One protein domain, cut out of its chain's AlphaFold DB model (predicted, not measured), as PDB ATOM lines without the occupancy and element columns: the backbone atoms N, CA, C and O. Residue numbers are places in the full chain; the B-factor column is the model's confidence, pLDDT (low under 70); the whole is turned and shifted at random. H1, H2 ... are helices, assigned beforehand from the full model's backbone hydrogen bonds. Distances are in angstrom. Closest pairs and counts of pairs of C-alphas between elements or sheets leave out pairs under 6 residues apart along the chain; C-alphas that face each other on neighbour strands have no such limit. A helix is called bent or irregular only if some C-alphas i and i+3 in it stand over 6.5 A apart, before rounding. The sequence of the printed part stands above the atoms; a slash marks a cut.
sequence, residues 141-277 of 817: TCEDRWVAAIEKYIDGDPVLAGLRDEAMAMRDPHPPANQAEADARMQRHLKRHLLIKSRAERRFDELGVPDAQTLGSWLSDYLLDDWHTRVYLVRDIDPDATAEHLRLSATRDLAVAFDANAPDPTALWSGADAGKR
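AT A GLANCE: This is residues 141 to 277 of the 817 residues of an uncharacterized protein of Armatimonadetes bacterium (UniProt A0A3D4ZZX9). H4 sits in the middle of a body of helices, between the long H3 on one side and H6 on the other, and both cross it. H3 folds back along H2 as a helical hairpin, H1 packs on H6, short H5 packs crosswise on H3 and H6, and of the tail with H7 and H8 residues 268 to 274 stick out. The printed part has 137 residues with eight named helices, H1 to H8 in that order, and no named strand; its class is all helix. It is compact, with a radius of gyration of the C-alphas of 15.2 A, and spans 46 by 34 by 25 A.

HOW THE PARTS SIT: Start at H1, residues 143 to 156, which touches H6, residues 243 to 258, at a steep tilt of 51 degrees; look at the closest C-alphas, Trp 146 and Ala 255, 4.9 A apart. H1 and H2, residues 158 to 170, touch only at the corner, closest at C-alphas 154 and 160, 5.3 A. H2 and H3, residues 179 to 206, form a helical hairpin at a shallow tilt of 6 degrees, opposite ways; H3 touches H2 with residues 192 to 203 alone, closest at C-alphas 163 and 196, 6.7 A. Next find H4, residues 212 to 224: it touches H3, whose residues 193 to 205 alone take part, at a steep tilt of 47 degrees, closest at C-alphas 201 and 216, 4.4 A. H4 also touches H6, at residues 247 to 254 of H6 alone, closest at C-alphas 218 and 250, 5.6 A. H5, residues 227 to 234, is about perpendicular to H6, at 84 degrees, and touches it with C-alphas 227 and 243 closest, 4.8 A. H7, residues 265 to 268, and H8, residues 272 to 276, touch no helix. The helix packing is mostly crossed, with one of seven tilts shallow. Every O i to N i+4 pair is within hydrogen-bond range in H1, H2, H3, H4 and H6; the count is 3 of 4 in H5 and 0 of 1 in H8, where 1 of 2 O i to N i+3 pairs is, and H7 is too short for an O i to N i+4 pair.

IN THESE COORDINATES: Find C-alpha 143 at (42.114, 38.730, 38.702); from there H1 runs 19.7 A to C-alpha 156. H2 measures 18.6 A and H4 17.7 A. H3, the longest helix, runs 39.5 A from C-alpha 179 at (65.224, 18.705, 42.301). H6 runs 22.3 A. H8 ends at C-alpha 276, (52.188, 46.991, 18.224), and is irregular: C-alphas 272 and 275 are 7.3 A apart.

THE WHOLE: The C-alphas farthest apart are those of Ala 180 and Ala 272, 46.3 A. The printed part has no cut, and no link is long. Mean pLDDT of the printed part is 85.2; it is under 70 at residue 237 and residues 268 to 277.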
ATOM      1  N   THR A 141      43.602  42.367  42.585       89.69
ATOM      2  CA  THR A 141      42.285  43.040  42.674       89.69
ATOM      3  C   THR A 141      41.438  42.910  41.405       89.69
ATOM      4  O   THR A 141      40.224  43.097  41.453       89.69
ATOM      5  N   CYS A 142      42.066  42.611  40.266       91.06
ATOM      6  CA  CYS A 142      41.418  42.504  38.959       91.06
ATOM      7  C   CYS A 142      41.285  41.053  38.475       91.06
ATOM      8  O   CYS A 142      40.566  40.799  37.507       91.06
ATOM      9  N   GLU A 143      41.950  40.111  39.148       94.12
ATOM     10  CA  GLU A 143      42.114  38.730  38.702       94.12
ATOM     11  C   GLU A 143      40.785  38.029  38.395       94.12
ATOM     12  O   GLU A 143      40.632  37.482  37.308       94.12
ATOM     13  N   ASP A 144      39.796  38.111  39.288       95.06
ATOM     14  CA  ASP A 144      38.490  37.463  39.087       95.06
ATOM     15  C   ASP A 144      37.805  37.929  37.791       95.06
ATOM     16  O   ASP A 144      37.189  37.141  37.068       95.06
ATOM     17  N   ARG A 145      37.931  39.223  37.464       93.25
ATOM     18  CA  ARG A 145      37.369  39.806  36.236       93.25
ATOM     19  C   ARG A 145      38.149  39.360  35.005       93.25
ATOM     20  O   ARG A 145      37.543  39.156  33.955       93.25
ATOM     21  N   TRP A 146      39.464  39.196  35.127       95.00
ATOM     22  CA  TRP A 146      40.304  38.677  34.051       95.00
ATOM     23  C   TRP A 146      40.026  37.213  33.755       95.00
ATOM     24  O   TRP A 146      39.788  36.872  32.601       95.00
ATOM     25  N   VAL A 147      39.966  36.373  34.787       96.38
ATOM     26  CA  VAL A 147      39.587  34.961  34.657       96.38
ATOM     27  C   VAL A 147      38.218  34.855  33.992       96.38
ATOM     28  O   VAL A 147      38.073  34.135  33.011       96.38
ATOM     29  N   ALA A 148      37.230  35.645  34.426       95.50
ATOM     30  CA  ALA A 148      35.912  35.653  33.790       95.50
ATOM     31  C   ALA A 148      35.954  36.055  32.302       95.50
ATOM     32  O   ALA A 148      35.226  35.474  31.495       95.50
ATOM     33  N   ALA A 149      36.793  37.026  31.924       93.88
ATOM     34  CA  ALA A 149      36.983  37.419  30.527       93.88
ATOM     35  C   ALA A 149      37.637  36.299  29.699       93.88
ATOM     36  O   ALA A 149      37.172  36.006  28.595       93.88
ATOM     37  N   ILE A 150      38.658  35.638  30.253       95.69
ATOM     38  CA  ILE A 150      39.356  34.519  29.610       95.69
ATOM     39  C   ILE A 150      38.421  33.332  29.414       95.69
ATOM     40  O   ILE A 150      38.272  32.857  28.289       95.69
ATOM     41  N   GLU A 151      37.745  32.884  30.472       96.81
ATOM     42  CA  GLU A 151      36.839  31.734  30.398       96.81
ATOM     43  C   GLU A 151      35.680  31.998  29.434       96.81
ATOM     44  O   GLU A 151      35.347  31.137  28.627       96.81
ATOM     45  N   LYS A 152      35.124  33.218  29.422       95.38
ATOM     46  CA  LYS A 152      34.097  33.615  28.447       95.38
ATOM     47  C   LYS A 152      34.596  33.513  27.002       95.38
ATOM     48  O   LYS A 152      33.825  33.121  26.127       95.38
ATOM     49  N   TYR A 153      35.845  33.898  26.740       94.50
ATOM     50  CA  TYR A 153      36.440  33.799  25.406       94.50
ATOM     51  C   TYR A 153      36.691  32.340  25.013       94.50
ATOM     52  O   TYR A 153      36.312  31.934  23.915       94.50
ATOM     53  N   ILE A 154      37.252  31.539  25.926       96.19
ATOM     54  CA  ILE A 154      37.483  30.101  25.733       96.19
ATOM     55  C   ILE A 154      36.161  29.367  25.479       96.19
ATOM     56  O   ILE A 154      36.060  28.619  24.514       96.19
ATOM     57  N   ASP A 155      35.126  29.610  26.285       95.69
ATOM     58  CA  ASP A 155      33.806  28.986  26.126       95.69
ATOM     59  C   ASP A 155      33.103  29.412  24.824       95.69
ATOM     60  O   ASP A 155      32.241  28.694  24.311       95.69
ATOM     61  N   GLY A 156      33.469  30.576  24.278       95.00
ATOM     62  CA  GLY A 156      32.998  31.066  22.984       95.00
ATOM     63  C   GLY A 156      33.621  30.352  21.780       95.00
ATOM     64  O   GLY A 156      33.072  30.447  20.678       95.00
ATOM     65  N   ASP A 157      34.725  29.623  21.971       95.31
ATOM     66  CA  ASP A 157      35.445  28.906  20.920       95.31
ATOM     67  C   ASP A 157      35.578  27.404  21.254       95.31
ATOM     68  O   ASP A 157      36.369  27.017  22.115       95.31
ATOM     69  N   PRO A 158      34.853  26.509  20.551       95.19
ATOM     70  CA  PRO A 158      34.876  25.077  20.848       95.19
ATOM     71  C   PRO A 158      36.263  24.421  20.770       95.19
ATOM     72  O   PRO A 158      36.492  23.416  21.444       95.19
ATOM     73  N   VAL A 159      37.182  24.957  19.953       92.75
ATOM     74  CA  VAL A 159      38.550  24.430  19.841       92.75
ATOM     75  C   VAL A 159      39.333  24.792  21.097       92.75
ATOM     76  O   VAL A 159      39.944  23.911  21.701       92.75
ATOM     77  N   LEU A 160      39.272  26.053  21.537       95.44
ATOM     78  CA  LEU A 160      39.931  26.486  22.774       95.44
ATOM     79  C   LEU A 160      39.338  25.802  24.013       95.44
ATOM     80  O   LEU A 160      40.095  25.399  24.896       95.44
ATOM     81  N   ALA A 161      38.018  25.601  24.068       96.56
ATOM     82  CA  ALA A 161      37.378  24.837  25.141       96.56
ATOM     83  C   ALA A 161      37.882  23.382  25.189       96.56
ATOM     84  O   ALA A 161      38.211  22.879  26.262       96.56
ATOM     85  N   GLY A 162      38.030  22.731  24.029       95.44
ATOM     86  CA  GLY A 162      38.635  21.401  23.940       95.44
ATOM     87  C   GLY A 162      40.096  21.374  24.407       95.44
ATOM     88  O   GLY A 162      40.487  20.453  25.123       95.44
ATOM     89  N   LEU A 163      40.886  22.402  24.069       95.12
ATOM     90  CA  LEU A 163      42.262  22.548  24.566       95.12
ATOM     91  C   LEU A 163      42.319  22.730  26.083       95.12
ATOM     92  O   LEU A 163      43.220  22.184  26.719       95.12
ATOM     93  N   ARG A 164      41.369  23.467  26.676       96.88
ATOM     94  CA  ARG A 164      41.252  23.598  28.136       96.88
ATOM     95  C   ARG A 164      41.031  22.235  28.780       96.88
ATOM     96  O   ARG A 164      41.775  21.884  29.692       96.88
ATOM     97  N   ASP A 165      40.066  21.461  28.292       96.19
ATOM     98  CA  ASP A 165      39.762  20.133  28.838       96.19
ATOM     99  C   ASP A 165      40.970  19.185  28.718       96.19
ATOM    100  O   ASP A 165      41.308  18.463  29.662       96.19
ATOM    101  N   GLU A 166      41.672  19.234  27.580       94.00
ATOM    102  CA  GLU A 166      42.900  18.470  27.340       94.00
ATOM    103  C   GLU A 166      44.022  18.877  28.310       94.00
ATOM    104  O   GLU A 166      44.626  18.022  28.959       94.00
ATOM    105  N   ALA A 167      44.274  20.180  28.464       94.50
ATOM    106  CA  ALA A 167      45.286  20.708  29.375       94.50
ATOM    107  C   ALA A 167      44.969  20.368  30.839       94.50
ATOM    108  O   ALA A 167      45.866  19.959  31.578       94.50
ATOM    109  N   MET A 168      43.698  20.457  31.249       93.56
ATOM    110  CA  MET A 168      43.242  20.062  32.586       93.56
ATOM    111  C   MET A 168      43.509  18.579  32.865       93.56
ATOM    112  O   MET A 168      43.959  18.242  33.960       93.56
ATOM    113  N   ALA A 169      43.316  17.701  31.873       92.69
ATOM    114  CA  ALA A 169      43.651  16.281  31.990       92.69
ATOM    115  C   ALA A 169      45.168  16.017  32.103       92.69
ATOM    116  O   ALA A 169      45.572  14.969  32.608       92.69
ATOM    117  N   MET A 170      46.011  16.959  31.659       90.81
ATOM    118  CA  MET A 170      47.473  16.882  31.759       90.81
ATOM    119  C   MET A 170      48.051  17.518  33.033       90.81
ATOM    120  O   MET A 170      49.261  17.398  33.255       90.81
ATOM    121  N   ARG A 171      47.251  18.214  33.853       90.44
ATOM    122  CA  ARG A 171      47.758  18.917  35.043       90.44
ATOM    123  C   ARG A 171      48.321  17.942  36.074       90.44
ATOM    124  O   ARG A 171      47.731  16.904  36.361       90.44
ATOM    125  N   ASP A 172      49.450  18.320  36.668       82.69
ATOM    126  CA  ASP A 172      50.009  17.645  37.839       82.69
ATOM    127  C   ASP A 172      49.964  18.600  39.045       82.69
ATOM    128  O   ASP A 172      50.776  19.528  39.124       82.69
ATOM    129  N   PRO A 173      49.009  18.430  39.975       80.44
ATOM    130  CA  PRO A 173      48.787  19.396  41.047       80.44
ATOM    131  C   PRO A 173      49.821  19.313  42.180       80.44
ATOM    132  O   PRO A 173      49.827  20.169  43.063       80.44
ATOM    133  N   HIS A 174      50.681  18.291  42.211       81.94
ATOM    134  CA  HIS A 174      51.585  18.067  43.342       81.94
ATOM    135  C   HIS A 174      52.907  18.791  43.119       81.94
ATOM    136  O   HIS A 174      53.525  18.525  42.100       81.94
ATOM    137  N   PRO A 175      53.404  19.656  44.019       76.25
ATOM    138  CA  PRO A 175      54.733  20.249  43.857       76.25
ATOM    139  C   PRO A 175      55.818  19.153  43.829       76.25
ATOM    140  O   PRO A 175      55.665  18.151  44.532       76.25
ATOM    141  N   PRO A 176      56.914  19.323  43.061       80.50
ATOM    142  CA  PRO A 176      57.978  18.322  43.019       80.50
ATOM    143  C   PRO A 176      58.596  18.150  44.413       80.50
ATOM    144  O   PRO A 176      58.918  19.136  45.082       80.50
ATOM    145  N   ALA A 177      58.788  16.910  44.863       87.12
ATOM    146  CA  ALA A 177      59.328  16.628  46.193       87.12
ATOM    147  C   ALA A 177      60.842  16.896  46.294       87.12
ATOM    148  O   ALA A 177      61.381  17.002  47.396       87.12
ATOM    149  N   ASN A 178      61.548  16.964  45.160       84.62
ATOM    150  CA  ASN A 178      62.991  17.207  45.077       84.62
ATOM    151  C   ASN A 178      63.409  17.756  43.695       84.62
ATOM    152  O   ASN A 178      62.601  17.820  42.773       84.62
ATOM    153  N   GLN A 179      64.688  18.126  43.542       79.12
ATOM    154  CA  GLN A 179      65.224  18.705  42.301       79.12
ATOM    155  C   GLN A 179      65.159  17.749  41.104       79.12
ATOM    156  O   GLN A 179      64.788  18.176  40.021       79.12
ATOM    157  N   ALA A 180      65.470  16.463  41.281       83.06
ATOM    158  CA  ALA A 180      65.431  15.506  40.172       83.06
ATOM    159  C   ALA A 180      63.999  15.321  39.640       83.06
ATOM    160  O   ALA A 180      63.781  15.207  38.434       83.06
ATOM    161  N   GLU A 181      63.012  15.333  40.537       82.38
ATOM    162  CA  GLU A 181      61.599  15.353  40.166       82.38
ATOM    163  C   GLU A 181      61.203  16.671  39.489       82.38
ATOM    164  O   GLU A 181      60.450  16.634  38.518       82.38
ATOM    165  N   ALA A 182      61.736  17.811  39.941       80.12
ATOM    166  CA  ALA A 182      61.535  19.106  39.292       80.12
ATOM    167  C   ALA A 182      62.113  19.128  37.866       80.12
ATOM    168  O   ALA A 182      61.431  19.578  36.951       80.12
ATOM    169  N   ASP A 183      63.307  18.571  37.651       80.88
ATOM    170  CA  ASP A 183      63.947  18.477  36.335       80.88
ATOM    171  C   ASP A 183      63.161  17.543  35.398       80.88
ATOM    172  O   ASP A 183      62.898  17.877  34.242       80.88
ATOM    173  N   ALA A 184      62.715  16.385  35.896       82.38
ATOM    174  CA  ALA A 184      61.876  15.469  35.120       82.38
ATOM    175  C   ALA A 184      60.505  16.089  34.798       82.38
ATOM    176  O   ALA A 184      59.982  15.953  33.690       82.38
ATOM    177  N   ARG A 185      59.915  16.801  35.763       83.38
ATOM    178  CA  ARG A 185      58.670  17.546  35.566       83.38
ATOM    179  C   ARG A 185      58.850  18.666  34.553       83.38
ATOM    180  O   ARG A 185      57.964  18.837  33.727       83.38
ATOM    181  N   MET A 186      59.978  19.373  34.570       83.88
ATOM    182  CA  MET A 186      60.304  20.421  33.605       83.88
ATOM    183  C   MET A 186      60.245  19.902  32.170       83.88
ATOM    184  O   MET A 186      59.608  20.523  31.324       83.88
ATOM    185  N   GLN A 187      60.845  18.740  31.898       81.56
ATOM    186  CA  GLN A 187      60.808  18.137  30.560       81.56
ATOM    187  C   GLN A 187      59.373  17.793  30.132       81.56
ATOM    188  O   GLN A 187      58.935  18.166  29.040       81.56
ATOM    189  N   ARG A 188      58.589  17.170  31.026       83.56
ATOM    190  CA  ARG A 188      57.163  16.889  30.771       83.56
ATOM    191  C   ARG A 188      56.347  18.160  30.553       83.56
ATOM    192  O   ARG A 188      55.513  18.200  29.649       83.56
ATOM    193  N   HIS A 189      56.571  19.177  31.380       84.94
ATOM    194  CA  HIS A 189      55.909  20.470  31.295       84.94
ATOM    195  C   HIS A 189      56.220  21.143  29.964       84.94
ATOM    196  O   HIS A 189      55.286  21.521  29.272       84.94
ATOM    197  N   LEU A 190      57.493  21.219  29.561       84.44
ATOM    198  CA  LEU A 190      57.900  21.842  28.303       84.44
ATOM    199  C   LEU A 190      57.187  21.202  27.109       84.44
ATOM    200  O   LEU A 190      56.668  21.914  26.255       84.44
ATOM    201  N   LYS A 191      57.084  19.870  27.069       82.44
ATOM    202  CA  LYS A 191      56.353  19.185  25.999       82.44
ATOM    203  C   LYS A 191      54.858  19.510  26.008       82.44
ATOM    204  O   LYS A 191      54.308  19.869  24.967       82.44
ATOM    205  N   ARG A 192      54.198  19.372  27.164       88.44
ATOM    206  CA  ARG A 192      52.762  19.681  27.322       88.44
ATOM    207  C   ARG A 192      52.480  21.135  26.947       88.44
ATOM    208  O   ARG A 192      51.544  21.399  26.203       88.44
ATOM    209  N   HIS A 193      53.340  22.041  27.406       89.12
ATOM    210  CA  HIS A 193      53.306  23.458  27.083       89.12
ATOM    211  C   HIS A 193      53.429  23.669  25.577       89.12
ATOM    212  O   HIS A 193      52.549  24.271  24.983       89.12
ATOM    213  N   LEU A 194      54.458  23.123  24.922       85.50
ATOM    214  CA  LEU A 194      54.631  23.279  23.475       85.50
ATOM    215  C   LEU A 194      53.455  22.695  22.675       85.50
ATOM    216  O   LEU A 194      53.072  23.281  21.670       85.50
ATOM    217  N   LEU A 195      52.855  21.586  23.119       88.50
ATOM    218  CA  LEU A 195      51.677  21.000  22.475       88.50
ATOM    219  C   LEU A 195      50.452  21.927  22.549       88.50
ATOM    220  O   LEU A 195      49.856  22.236  21.513       88.50
ATOM    221  N   ILE A 196      50.078  22.368  23.756       92.69
ATOM    222  CA  ILE A 196      48.924  23.257  23.961       92.69
ATOM    223  C   ILE A 196      49.181  24.612  23.298       92.69
ATOM    224  O   ILE A 196      48.319  25.109  22.574       92.69
ATOM    225  N   LYS A 197      50.389  25.163  23.466       90.69
ATOM    226  CA  LYS A 197      50.854  26.388  22.810       90.69
ATOM    227  C   LYS A 197      50.692  26.298  21.300       90.69
ATOM    228  O   LYS A 197      49.953  27.106  20.757       90.69
ATOM    229  N   SER A 198      51.287  25.317  20.618       85.69
ATOM    230  CA  SER A 198      51.218  25.225  19.149       85.69
ATOM    231  C   SER A 198      49.783  25.192  18.618       85.69
ATOM    232  O   SER A 198      49.478  25.828  17.606       85.69
ATOM    233  N   ARG A 199      48.876  24.484  19.304       90.38
ATOM    234  CA  ARG A 199      47.456  24.434  18.923       90.38
ATOM    235  C   ARG A 199      46.723  25.746  19.215       90.38
ATOM    236  O   ARG A 199      45.941  26.191  18.377       90.38
ATOM    237  N   ALA A 200      46.995  26.383  20.353       92.19
ATOM    238  CA  ALA A 200      46.444  27.693  20.692       92.19
ATOM    239  C   ALA A 200      46.924  28.781  19.716       92.19
ATOM    240  O   ALA A 200      46.105  29.525  19.189       92.19
ATOM    241  N   GLU A 201      48.225  28.828  19.410       88.00
ATOM    242  CA  GLU A 201      48.820  29.742  18.425       88.00
ATOM    243  C   GLU A 201      48.162  29.570  17.051       88.00
ATOM    244  O   GLU A 201      47.702  30.545  16.461       88.00
ATOM    245  N   ARG A 202      48.038  28.322  16.574       86.38
ATOM    246  CA  ARG A 202      47.350  28.004  15.313       86.38
ATOM    247  C   ARG A 202      45.913  28.521  15.316       86.38
ATOM    248  O   ARG A 202      45.486  29.137  14.343       86.38
ATOM    249  N   ARG A 203      45.175  28.309  16.411       90.69
ATOM    250  CA  ARG A 203      43.791  28.777  16.522       90.69
ATOM    251  C   ARG A 203      43.700  30.302  16.550       90.69
ATOM    252  O   ARG A 203      42.827  30.870  15.901       90.69
ATOM    253  N   PHE A 204      44.602  30.975  17.256       89.81
ATOM    254  CA  PHE A 204      44.675  32.435  17.264       89.81
ATOM    255  C   PHE A 204      44.978  33.002  15.882       89.81
ATOM    256  O   PHE A 204      44.318  33.950  15.468       89.81
ATOM    257  N   ASP A 205      45.887  32.386  15.132       82.69
ATOM    258  CA  ASP A 205      46.150  32.775  13.749       82.69
ATOM    259  C   ASP A 205      44.930  32.575  12.837       82.69
ATOM    260  O   ASP A 205      44.605  33.463  12.053       82.69
ATOM    261  N   GLU A 206      44.224  31.445  12.943       83.81
ATOM    262  CA  GLU A 206      42.973  31.198  12.203       83.81
ATOM    263  C   GLU A 206      41.911  32.265  12.482       83.81
ATOM    264  O   GLU A 206      41.151  32.644  11.589       83.81
ATOM    265  N   LEU A 207      41.872  32.747  13.725       85.06
ATOM    266  CA  LEU A 207      41.025  33.843  14.178       85.06
ATOM    267  C   LEU A 207      41.627  35.223  13.862       85.06
ATOM    268  O   LEU A 207      41.051  36.230  14.248       85.06
ATOM    269  N   GLY A 208      42.783  35.309  13.200       82.69
ATOM    270  CA  GLY A 208      43.463  36.572  12.903       82.69
ATOM    271  C   GLY A 208      43.865  37.380  14.143       82.69
ATOM    272  O   GLY A 208      44.068  38.589  14.045       82.69
ATOM    273  N   VAL A 209      43.967  36.743  15.311       84.00
ATOM    274  CA  VAL A 209      44.363  37.401  16.557       84.00
ATOM    275  C   VAL A 209      45.825  37.851  16.434       84.00
ATOM    276  O   VAL A 209      46.699  37.034  16.117       84.00
ATOM    277  N   PRO A 210      46.128  39.140  16.665       79.81
ATOM    278  CA  PRO A 210      47.491  39.634  16.590       79.81
ATOM    279  C   PRO A 210      48.367  38.979  17.661       79.81
ATOM    280  O   PRO A 210      47.937  38.737  18.783       79.81
ATOM    281  N   ASP A 211      49.620  38.715  17.298       78.50
ATOM    282  CA  ASP A 211      50.620  38.096  18.173       78.50
ATOM    283  C   ASP A 211      50.188  36.751  18.790       78.50
ATOM    284  O   ASP A 211      50.439  36.444  19.956       78.50
ATOM    285  N   ALA A 212      49.570  35.912  17.956       84.69
ATOM    286  CA  ALA A 212      49.176  34.546  18.279       84.69
ATOM    287  C   ALA A 212      50.256  33.745  19.027       84.69
ATOM    288  O   ALA A 212      49.916  33.009  19.946       84.69
ATOM    289  N   GLN A 213      51.539  33.915  18.666       82.31
ATOM    290  CA  GLN A 213      52.678  33.214  19.279       82.31
ATOM    291  C   GLN A 213      52.742  33.449  20.790       82.31
ATOM    292  O   GLN A 213      52.832  32.535  21.612       82.31
ATOM    293  N   THR A 214      52.687  34.721  21.151       83.38
ATOM    294  CA  THR A 214      52.588  35.125  22.532       83.38
ATOM    295  C   THR A 214      51.331  34.540  23.151       83.38
ATOM    296  O   THR A 214      51.414  33.733  24.066       83.38
ATOM    297  N   LEU A 215      50.148  34.874  22.634       89.75
ATOM    298  CA  LEU A 215      48.912  34.532  23.339       89.75
ATOM    299  C   LEU A 215      48.770  33.024  23.528       89.75
ATOM    300  O   LEU A 215      48.291  32.586  24.567       89.75
ATOM    301  N   GLY A 216      49.263  32.223  22.583       91.31
ATOM    302  CA  GLY A 216      49.312  30.773  22.703       91.31
ATOM    303  C   GLY A 216      50.249  30.280  23.806       91.31
ATOM    304  O   GLY A 216      49.871  29.372  24.543       91.31
ATOM    305  N   SER A 217      51.426  30.889  23.992       89.06
ATOM    306  CA  SER A 217      52.306  30.562  25.127       89.06
ATOM    307  C   SER A 217      51.650  30.918  26.465       89.06
ATOM    308  O   SER A 217      51.695  30.113  27.391       89.06
ATOM    309  N   TRP A 218      51.011  32.085  26.564       91.12
ATOM    310  CA  TRP A 218      50.373  32.554  27.796       91.12
ATOM    311  C   TRP A 218      49.151  31.704  28.123       91.12
ATOM    312  O   TRP A 218      48.989  31.269  29.260       91.12
ATOM    313  N   LEU A 219      48.321  31.421  27.115       95.12
ATOM    314  CA  LEU A 219      47.159  30.558  27.265       95.12
ATOM    315  C   LEU A 219      47.603  29.151  27.664       95.12
ATOM    316  O   LEU A 219      47.011  28.566  28.558       95.12
ATOM    317  N   SER A 220      48.672  28.619  27.072       93.81
ATOM    318  CA  SER A 220      49.206  27.318  27.471       93.81
ATOM    319  C   SER A 220      49.631  27.281  28.941       93.81
ATOM    320  O   SER A 220      49.272  26.341  29.652       93.81
ATOM    321  N   ASP A 221      50.366  28.291  29.414       92.31
ATOM    322  CA  ASP A 221      50.765  28.378  30.825       92.31
ATOM    323  C   ASP A 221      49.543  28.534  31.751       92.31
ATOM    324  O   ASP A 221      49.454  27.843  32.767       92.31
ATOM    325  N   TYR A 222      48.555  29.347  31.358       95.06
ATOM    326  CA  TYR A 222      47.281  29.511  32.068       95.06
ATOM    327  C   TYR A 222      46.484  28.200  32.163       95.06
ATOM    328  O   TYR A 222      46.012  27.824  33.238       95.06
ATOM    329  N   LEU A 223      46.360  27.459  31.059       95.50
ATOM    330  CA  LEU A 223      45.591  26.216  31.014       95.50
ATOM    331  C   LEU A 223      46.294  25.056  31.720       95.50
ATOM    332  O   LEU A 223      45.607  24.186  32.257       95.50
ATOM    333  N   LEU A 224      47.626  25.029  31.755       93.06
ATOM    334  CA  LEU A 224      48.389  24.011  32.488       93.06
ATOM    335  C   LEU A 224      48.574  24.353  33.972       93.06
ATOM    336  O   LEU A 224      48.760  23.436  34.768       93.06
ATOM    337  N   ASP A 225      48.500  25.636  34.338       92.38
ATOM    338  CA  ASP A 225      48.602  26.141  35.714       92.38
ATOM    339  C   ASP A 225      49.872  25.666  36.456       92.38
ATOM    340  O   ASP A 225      49.869  25.389  37.653       92.38
ATOM    341  N   ASP A 226      50.989  25.549  35.730       86.25
ATOM    342  CA  ASP A 226      52.275  25.064  36.255       86.25
ATOM    343  C   ASP A 226      53.325  26.185  36.305       86.25
ATOM    344  O   ASP A 226      54.451  26.095  35.803       86.25
ATOM    345  N   TRP A 227      52.928  27.289  36.931       88.31
ATOM    346  CA  TRP A 227      53.726  28.511  37.034       88.31
ATOM    347  C   TRP A 227      55.027  28.323  37.816       88.31
ATOM    348  O   TRP A 227      56.007  29.013  37.553       88.31
ATOM    349  N   HIS A 228      55.080  27.365  38.746       83.38
ATOM    350  CA  HIS A 228      56.315  27.028  39.458       83.38
ATOM    351  C   HIS A 228      57.383  26.485  38.513       83.38
ATOM    352  O   HIS A 228      58.538  26.894  38.602       83.38
ATOM    353  N   THR A 229      56.997  25.606  37.588       81.94
ATOM    354  CA  THR A 229      57.911  25.097  36.564       81.94
ATOM    355  C   THR A 229      58.326  26.218  35.614       81.94
ATOM    356  O   THR A 229      59.507  26.343  35.295       81.94
ATOM    357  N   ARG A 230      57.405  27.126  35.263       81.38
ATOM    358  CA  ARG A 230      57.734  28.308  34.455       81.38
ATOM    359  C   ARG A 230      58.784  29.209  35.109       81.38
ATOM    360  O   ARG A 230      59.693  29.652  34.412       81.38
ATOM    361  N   VAL A 231      58.715  29.433  36.426       83.19
ATOM    362  CA  VAL A 231      59.735  30.207  37.164       83.19
ATOM    363  C   VAL A 231      61.131  29.636  36.937       83.19
ATOM    364  O   VAL A 231      62.055  30.397  36.688       83.19
ATOM    365  N   TYR A 232      61.297  28.312  36.963       80.62
ATOM    366  CA  TYR A 232      62.601  27.692  36.714       80.62
ATOM    367  C   TYR A 232      63.136  27.973  35.300       80.62
ATOM    368  O   TYR A 232      64.338  28.166  35.162       80.62
ATOM    369  N   LEU A 233      62.272  28.052  34.277       77.00
ATOM    370  CA  LEU A 233      62.681  28.398  32.904       77.00
ATOM    371  C   LEU A 233      63.120  29.855  32.770       77.00
ATOM    372  O   LEU A 233      63.999  30.162  31.969       77.00
ATOM    373  N   VAL A 234      62.490  30.755  33.526       79.25
ATOM    374  CA  VAL A 234      62.769  32.191  33.424       79.25
ATOM    375  C   VAL A 234      63.769  32.677  34.462       79.25
ATOM    376  O   VAL A 234      64.218  33.806  34.344       79.25
ATOM    377  N   ARG A 235      64.169  31.862  35.445       78.12
ATOM    378  CA  ARG A 235      65.032  32.283  36.563       78.12
ATOM    379  C   ARG A 235      66.378  32.854  36.114       78.12
ATOM    380  O   ARG A 235      66.900  33.790  36.726       78.12
ATOM    381  N   ASP A 236      66.925  32.309  35.033       70.25
ATOM    382  CA  ASP A 236      68.167  32.797  34.426       70.25
ATOM    383  C   ASP A 236      67.974  34.171  33.764       70.25
ATOM    384  O   ASP A 236      68.901  34.981  33.706       70.25
ATOM    385  N   ILE A 237      66.744  34.503  33.370       67.50
ATOM    386  CA  ILE A 237      66.354  35.781  32.766       67.50
ATOM    387  C   ILE A 237      65.943  36.790  33.853       67.50
ATOM    388  O   ILE A 237      66.542  37.857  33.944       67.50
ATOM    389  N   ASP A 238      65.012  36.416  34.729       73.31
ATOM    390  CA  ASP A 238      64.524  37.179  35.881       73.31
ATOM    391  C   ASP A 238      64.658  36.309  37.150       73.31
ATOM    392  O   ASP A 238      63.892  35.359  37.340       73.31
ATOM    393  N   PRO A 239      65.641  36.590  38.028       75.69
ATOM    394  CA  PRO A 239      65.917  35.757  39.197       75.69
ATOM    395  C   PRO A 239      64.851  35.918  40.281       75.69
ATOM    396  O   PRO A 239      64.771  35.083  41.186       75.69
ATOM    397  N   ASP A 240      64.090  37.010  40.210       78.75
ATOM    398  CA  ASP A 240      63.125  37.378  41.214       78.75
ATOM    399  C   ASP A 240      61.731  36.895  40.809       78.75
ATOM    400  O   ASP A 240      60.906  36.699  41.699       78.75
ATOM    401  N   ALA A 241      61.459  36.658  39.516       81.69
ATOM    402  CA  ALA A 241      60.202  36.115  38.991       81.69
ATOM    403  C   ALA A 241      59.558  35.098  39.949       81.69
ATOM    404  O   ALA A 241      60.109  34.037  40.245       81.69
ATOM    405  N   THR A 242      58.361  35.425  40.438       89.19
ATOM    406  CA  THR A 242      57.564  34.501  41.248       89.19
ATOM    407  C   THR A 242      56.496  33.858  40.378       89.19
ATOM    408  O   THR A 242      56.046  34.439  39.391       89.19
ATOM    409  N   ALA A 243      56.049  32.662  40.765       89.06
ATOM    410  CA  ALA A 243      54.972  31.970  40.063       89.06
ATOM    411  C   ALA A 243      53.697  32.829  40.037       89.06
ATOM    412  O   ALA A 243      53.026  32.916  39.016       89.06
ATOM    413  N   GLU A 244      53.416  33.526  41.140       92.62
ATOM    414  CA  GLU A 244      52.301  34.464  41.256       92.62
ATOM    415  C   GLU A 244      52.418  35.645  40.284       92.62
ATOM    416  O   GLU A 244      51.445  35.961  39.606       92.62
ATOM    417  N   HIS A 245      53.596  36.267  40.176       90.06
ATOM    418  CA  HIS A 245      53.809  37.390  39.263       90.06
ATOM    419  C   HIS A 245      53.640  36.978  37.798       90.06
ATOM    420  O   HIS A 245      52.927  37.654  37.054       90.06
ATOM    421  N   LEU A 246      54.232  35.848  37.393       89.62
ATOM    422  CA  LEU A 246      54.085  35.323  36.031       89.62
ATOM    423  C   LEU A 246      52.625  35.001  35.708       89.62
ATOM    424  O   LEU A 246      52.130  35.397  34.655       89.62
ATOM    425  N   ARG A 247      51.931  34.344  36.641       93.88
ATOM    426  CA  ARG A 247      50.518  33.990  36.514       93.88
ATOM    427  C   ARG A 247      49.639  35.218  36.349       93.88
ATOM    428  O   ARG A 247      48.886  35.302  35.389       93.88
ATOM    429  N   LEU A 248      49.734  36.177  37.270       93.31
ATOM    430  CA  LEU A 248      48.909  37.385  37.252       93.31
ATOM    431  C   LEU A 248      49.173  38.242  36.013       93.31
ATOM    432  O   LEU A 248      48.221  38.741  35.416       93.31
ATOM    433  N   SER A 249      50.439  38.372  35.610       89.56
ATOM    434  CA  SER A 249      50.800  39.089  34.385       89.56
ATOM    435  C   SER A 249      50.187  38.401  33.170       89.56
ATOM    436  O   SER A 249      49.449  39.030  32.419       89.56
ATOM    437  N   ALA A 250      50.362  37.085  33.040       90.88
ATOM    438  CA  ALA A 250      49.828  36.381  31.888       90.88
ATOM    439  C   ALA A 250      48.292  36.381  31.826       90.88
ATOM    440  O   ALA A 250      47.715  36.550  30.752       90.88
ATOM    441  N   THR A 251      47.629  36.244  32.978       94.06
ATOM    442  CA  THR A 251      46.172  36.362  33.106       94.06
ATOM    443  C   THR A 251      45.691  37.756  32.697       94.06
ATOM    444  O   THR A 251      44.715  37.870  31.957       94.06
ATOM    445  N   ARG A 252      46.387  38.825  33.112       91.75
ATOM    446  CA  ARG A 252      46.088  40.192  32.660       91.75
ATOM    447  C   ARG A 252      46.141  40.286  31.137       91.75
ATOM    448  O   ARG A 252      45.193  40.775  30.528       91.75
ATOM    449  N   ASP A 253      47.230  39.826  30.528       87.19
ATOM    450  CA  ASP A 253      47.462  40.003  29.091       87.19
ATOM    451  C   ASP A 253      46.472  39.211  28.236       87.19
ATOM    452  O   ASP A 253      45.948  39.741  27.256       87.19
ATOM    453  N   LEU A 254      46.147  37.980  28.645       91.62
ATOM    454  CA  LEU A 254      45.090  37.193  28.012       91.62
ATOM    455  C   LEU A 254      43.734  37.896  28.124       91.62
ATOM    456  O   LEU A 254      43.031  38.034  27.127       91.62
ATOM    457  N   ALA A 255      43.368  38.375  29.315       92.06
ATOM    458  CA  ALA A 255      42.080  39.032  29.520       92.06
ATOM    459  C   ALA A 255      41.939  40.318  28.703       92.06
ATOM    460  O   ALA A 255      40.898  40.525  28.084       92.06
ATOM    461  N   VAL A 256      42.982  41.151  28.664       87.25
ATOM    462  CA  VAL A 256      43.000  42.383  27.859       87.25
ATOM    463  C   VAL A 256      42.942  42.073  26.362       87.25
ATOM    464  O   VAL A 256      42.264  42.786  25.623       87.25
ATOM    465  N   ALA A 257      43.598  41.004  25.908       85.62
ATOM    466  CA  ALA A 257      43.524  40.573  24.514       85.62
ATOM    467  C   ALA A 257      42.139  40.018  24.129       85.62
ATOM    468  O   ALA A 257      41.703  40.180  22.989       85.62
ATOM    469  N   PHE A 258      41.441  39.368  25.063       89.62
ATOM    470  CA  PHE A 258      40.161  38.702  24.806       89.62
ATOM    471  C   PHE A 258      38.928  39.575  25.068       89.62
ATOM    472  O   PHE A 258      37.877  39.347  24.462       89.62
ATOM    473  N   ASP A 259      39.035  40.583  25.933       88.56
ATOM    474  CA  ASP A 259      37.978  41.556  26.205       88.56
ATOM    475  C   ASP A 259      38.581  42.953  26.383       88.56
ATOM    476  O   ASP A 259      39.206  43.259  27.396       88.56
ATOM    477  N   ALA A 260      38.321  43.851  25.431       83.88
ATOM    478  CA  ALA A 260      38.778  45.240  25.511       83.88
ATOM    479  C   ALA A 260      38.229  45.997  26.741       83.88
ATOM    480  O   ALA A 260      38.786  47.020  27.134       83.88
ATOM    481  N   ASN A 261      37.148  45.505  27.364       85.88
ATOM    482  CA  ASN A 261      36.580  46.065  28.596       85.88
ATOM    483  C   ASN A 261      37.145  45.412  29.867       85.88
ATOM    484  O   ASN A 261      36.695  45.738  30.973       85.88
ATOM    485  N   ALA A 262      38.084  44.467  29.740       87.69
ATOM    486  CA  ALA A 262      38.810  43.955  30.888       87.69
ATOM    487  C   ALA A 262      39.496  45.140  31.594       87.69
ATOM    488  O   ALA A 262      40.110  45.987  30.932       87.69
ATOM    489  N   PRO A 263      39.362  45.253  32.928       87.94
ATOM    490  CA  PRO A 263      40.014  46.326  33.661       87.94
ATOM    491  C   PRO A 263      41.522  46.141  33.543       87.94
ATOM    492  O   PRO A 263      42.037  45.081  33.869       87.94
ATOM    493  N   ASP A 264      42.247  47.159  33.110       85.44
ATOM    494  CA  ASP A 264      43.700  47.098  33.072       85.44
ATOM    495  C   ASP A 264      44.264  48.241  33.913       85.44
ATOM    496  O   ASP A 264      44.309  49.381  33.448       85.44
ATOM    497  N   PRO A 265      44.721  47.976  35.148       79.25
ATOM    498  CA  PRO A 265      45.365  48.992  35.972       79.25
ATOM    499  C   PRO A 265      46.592  49.616  35.304       79.25
ATOM    500  O   PRO A 265      46.991  50.727  35.654       79.25
ATOM    501  N   THR A 266      47.183  48.934  34.319       77.44
ATOM    502  CA  THR A 266      48.286  49.481  33.532       77.44
ATOM    503  C   THR A 266      47.831  50.391  32.384       77.44
ATOM    504  O   THR A 266      48.635  51.144  31.837       77.44
ATOM    505  N   ALA A 267      46.540  50.406  32.040       73.88
ATOM    506  CA  ALA A 267      46.001  51.267  30.987       73.88
ATOM    507  C   ALA A 267      46.002  52.760  31.336       73.88
ATOM    508  O   ALA A 267      45.817  53.607  30.467       73.88
ATOM    509  N   LEU A 268      46.273  53.109  32.594       64.50
ATOM    510  CA  LEU A 268      46.579  54.489  32.985       64.50
ATOM    511  C   LEU A 268      47.887  54.997  32.374       64.50
ATOM    512  O   LEU A 268      48.075  56.206  32.239       64.50
ATOM    513  N   TRP A 269      48.783  54.074  32.028       64.12
ATOM    514  CA  TRP A 269      50.136  54.348  31.555       64.12
ATOM    515  C   TRP A 269      50.362  53.792  30.141       64.12
ATOM    516  O   TRP A 269      51.255  54.259  29.434       64.12
ATOM    517  N   SER A 270      49.564  52.813  29.694       57.62
ATOM    518  CA  SER A 270      49.654  52.273  28.339       57.62
ATOM    519  C   SER A 270      49.054  53.252  27.319       57.62
ATOM    520  O   SER A 270      47.978  53.817  27.500       57.62
ATOM    521  N   GLY A 271      49.811  53.531  26.257       52.22
ATOM    522  CA  GLY A 271      49.360  54.403  25.178       52.22
ATOM    523  C   GLY A 271      48.503  53.692  24.139       52.22
ATOM    524  O   GLY A 271      48.519  52.469  24.051       52.22
ATOM    525  N   ALA A 272      47.822  54.472  23.301       46.41
ATOM    526  CA  ALA A 272      46.957  54.021  22.216       46.41
ATOM    527  C   ALA A 272      47.672  53.125  21.180       46.41
ATOM    528  O   ALA A 272      47.037  52.239  20.619       46.41
ATOM    529  N   ASP A 273      48.992  53.265  20.965       49.84
ATOM    530  CA  ASP A 273      49.742  52.343  20.084       49.84
ATOM    531  C   ASP A 273      50.294  51.091  20.806       49.84
ATOM    532  O   ASP A 273      51.162  50.395  20.268       49.84
ATOM    533  N   ALA A 274      49.794  50.742  22.003       50.25
ATOM    534  CA  ALA A 274      50.121  49.471  22.666       50.25
ATOM    535  C   ALA A 274      49.816  48.241  21.784       50.25
ATOM    536  O   ALA A 274      50.429  47.191  21.961       50.25
ATOM    537  N   GLY A 275      48.948  48.388  20.774       49.19
ATOM    538  CA  GLY A 275      48.636  47.387  19.749       49.19
ATOM    539  C   GLY A 275      49.827  46.797  18.978       49.19
ATOM    540  O   GLY A 275      49.696  45.708  18.430       49.19
ATOM    541  N   LYS A 276      50.986  47.472  18.941       52.97
ATOM    542  CA  LYS A 276      52.188  46.991  18.224       52.97
ATOM    543  C   LYS A 276      53.186  46.215  19.096       52.97
ATOM    544  O   LYS A 276      54.218  45.776  18.583       52.97
ATOM    545  N   ARG A 277      52.928  46.088  20.399       58.94
ATOM    546  CA  ARG A 277      53.891  45.544  21.368       58.94
ATOM    547  C   ARG A 277      53.959  44.023  21.309       58.94
ATOM    548  O   ARG A 277      52.935  43.376  21.106       58.94
TER     549      ARG A 277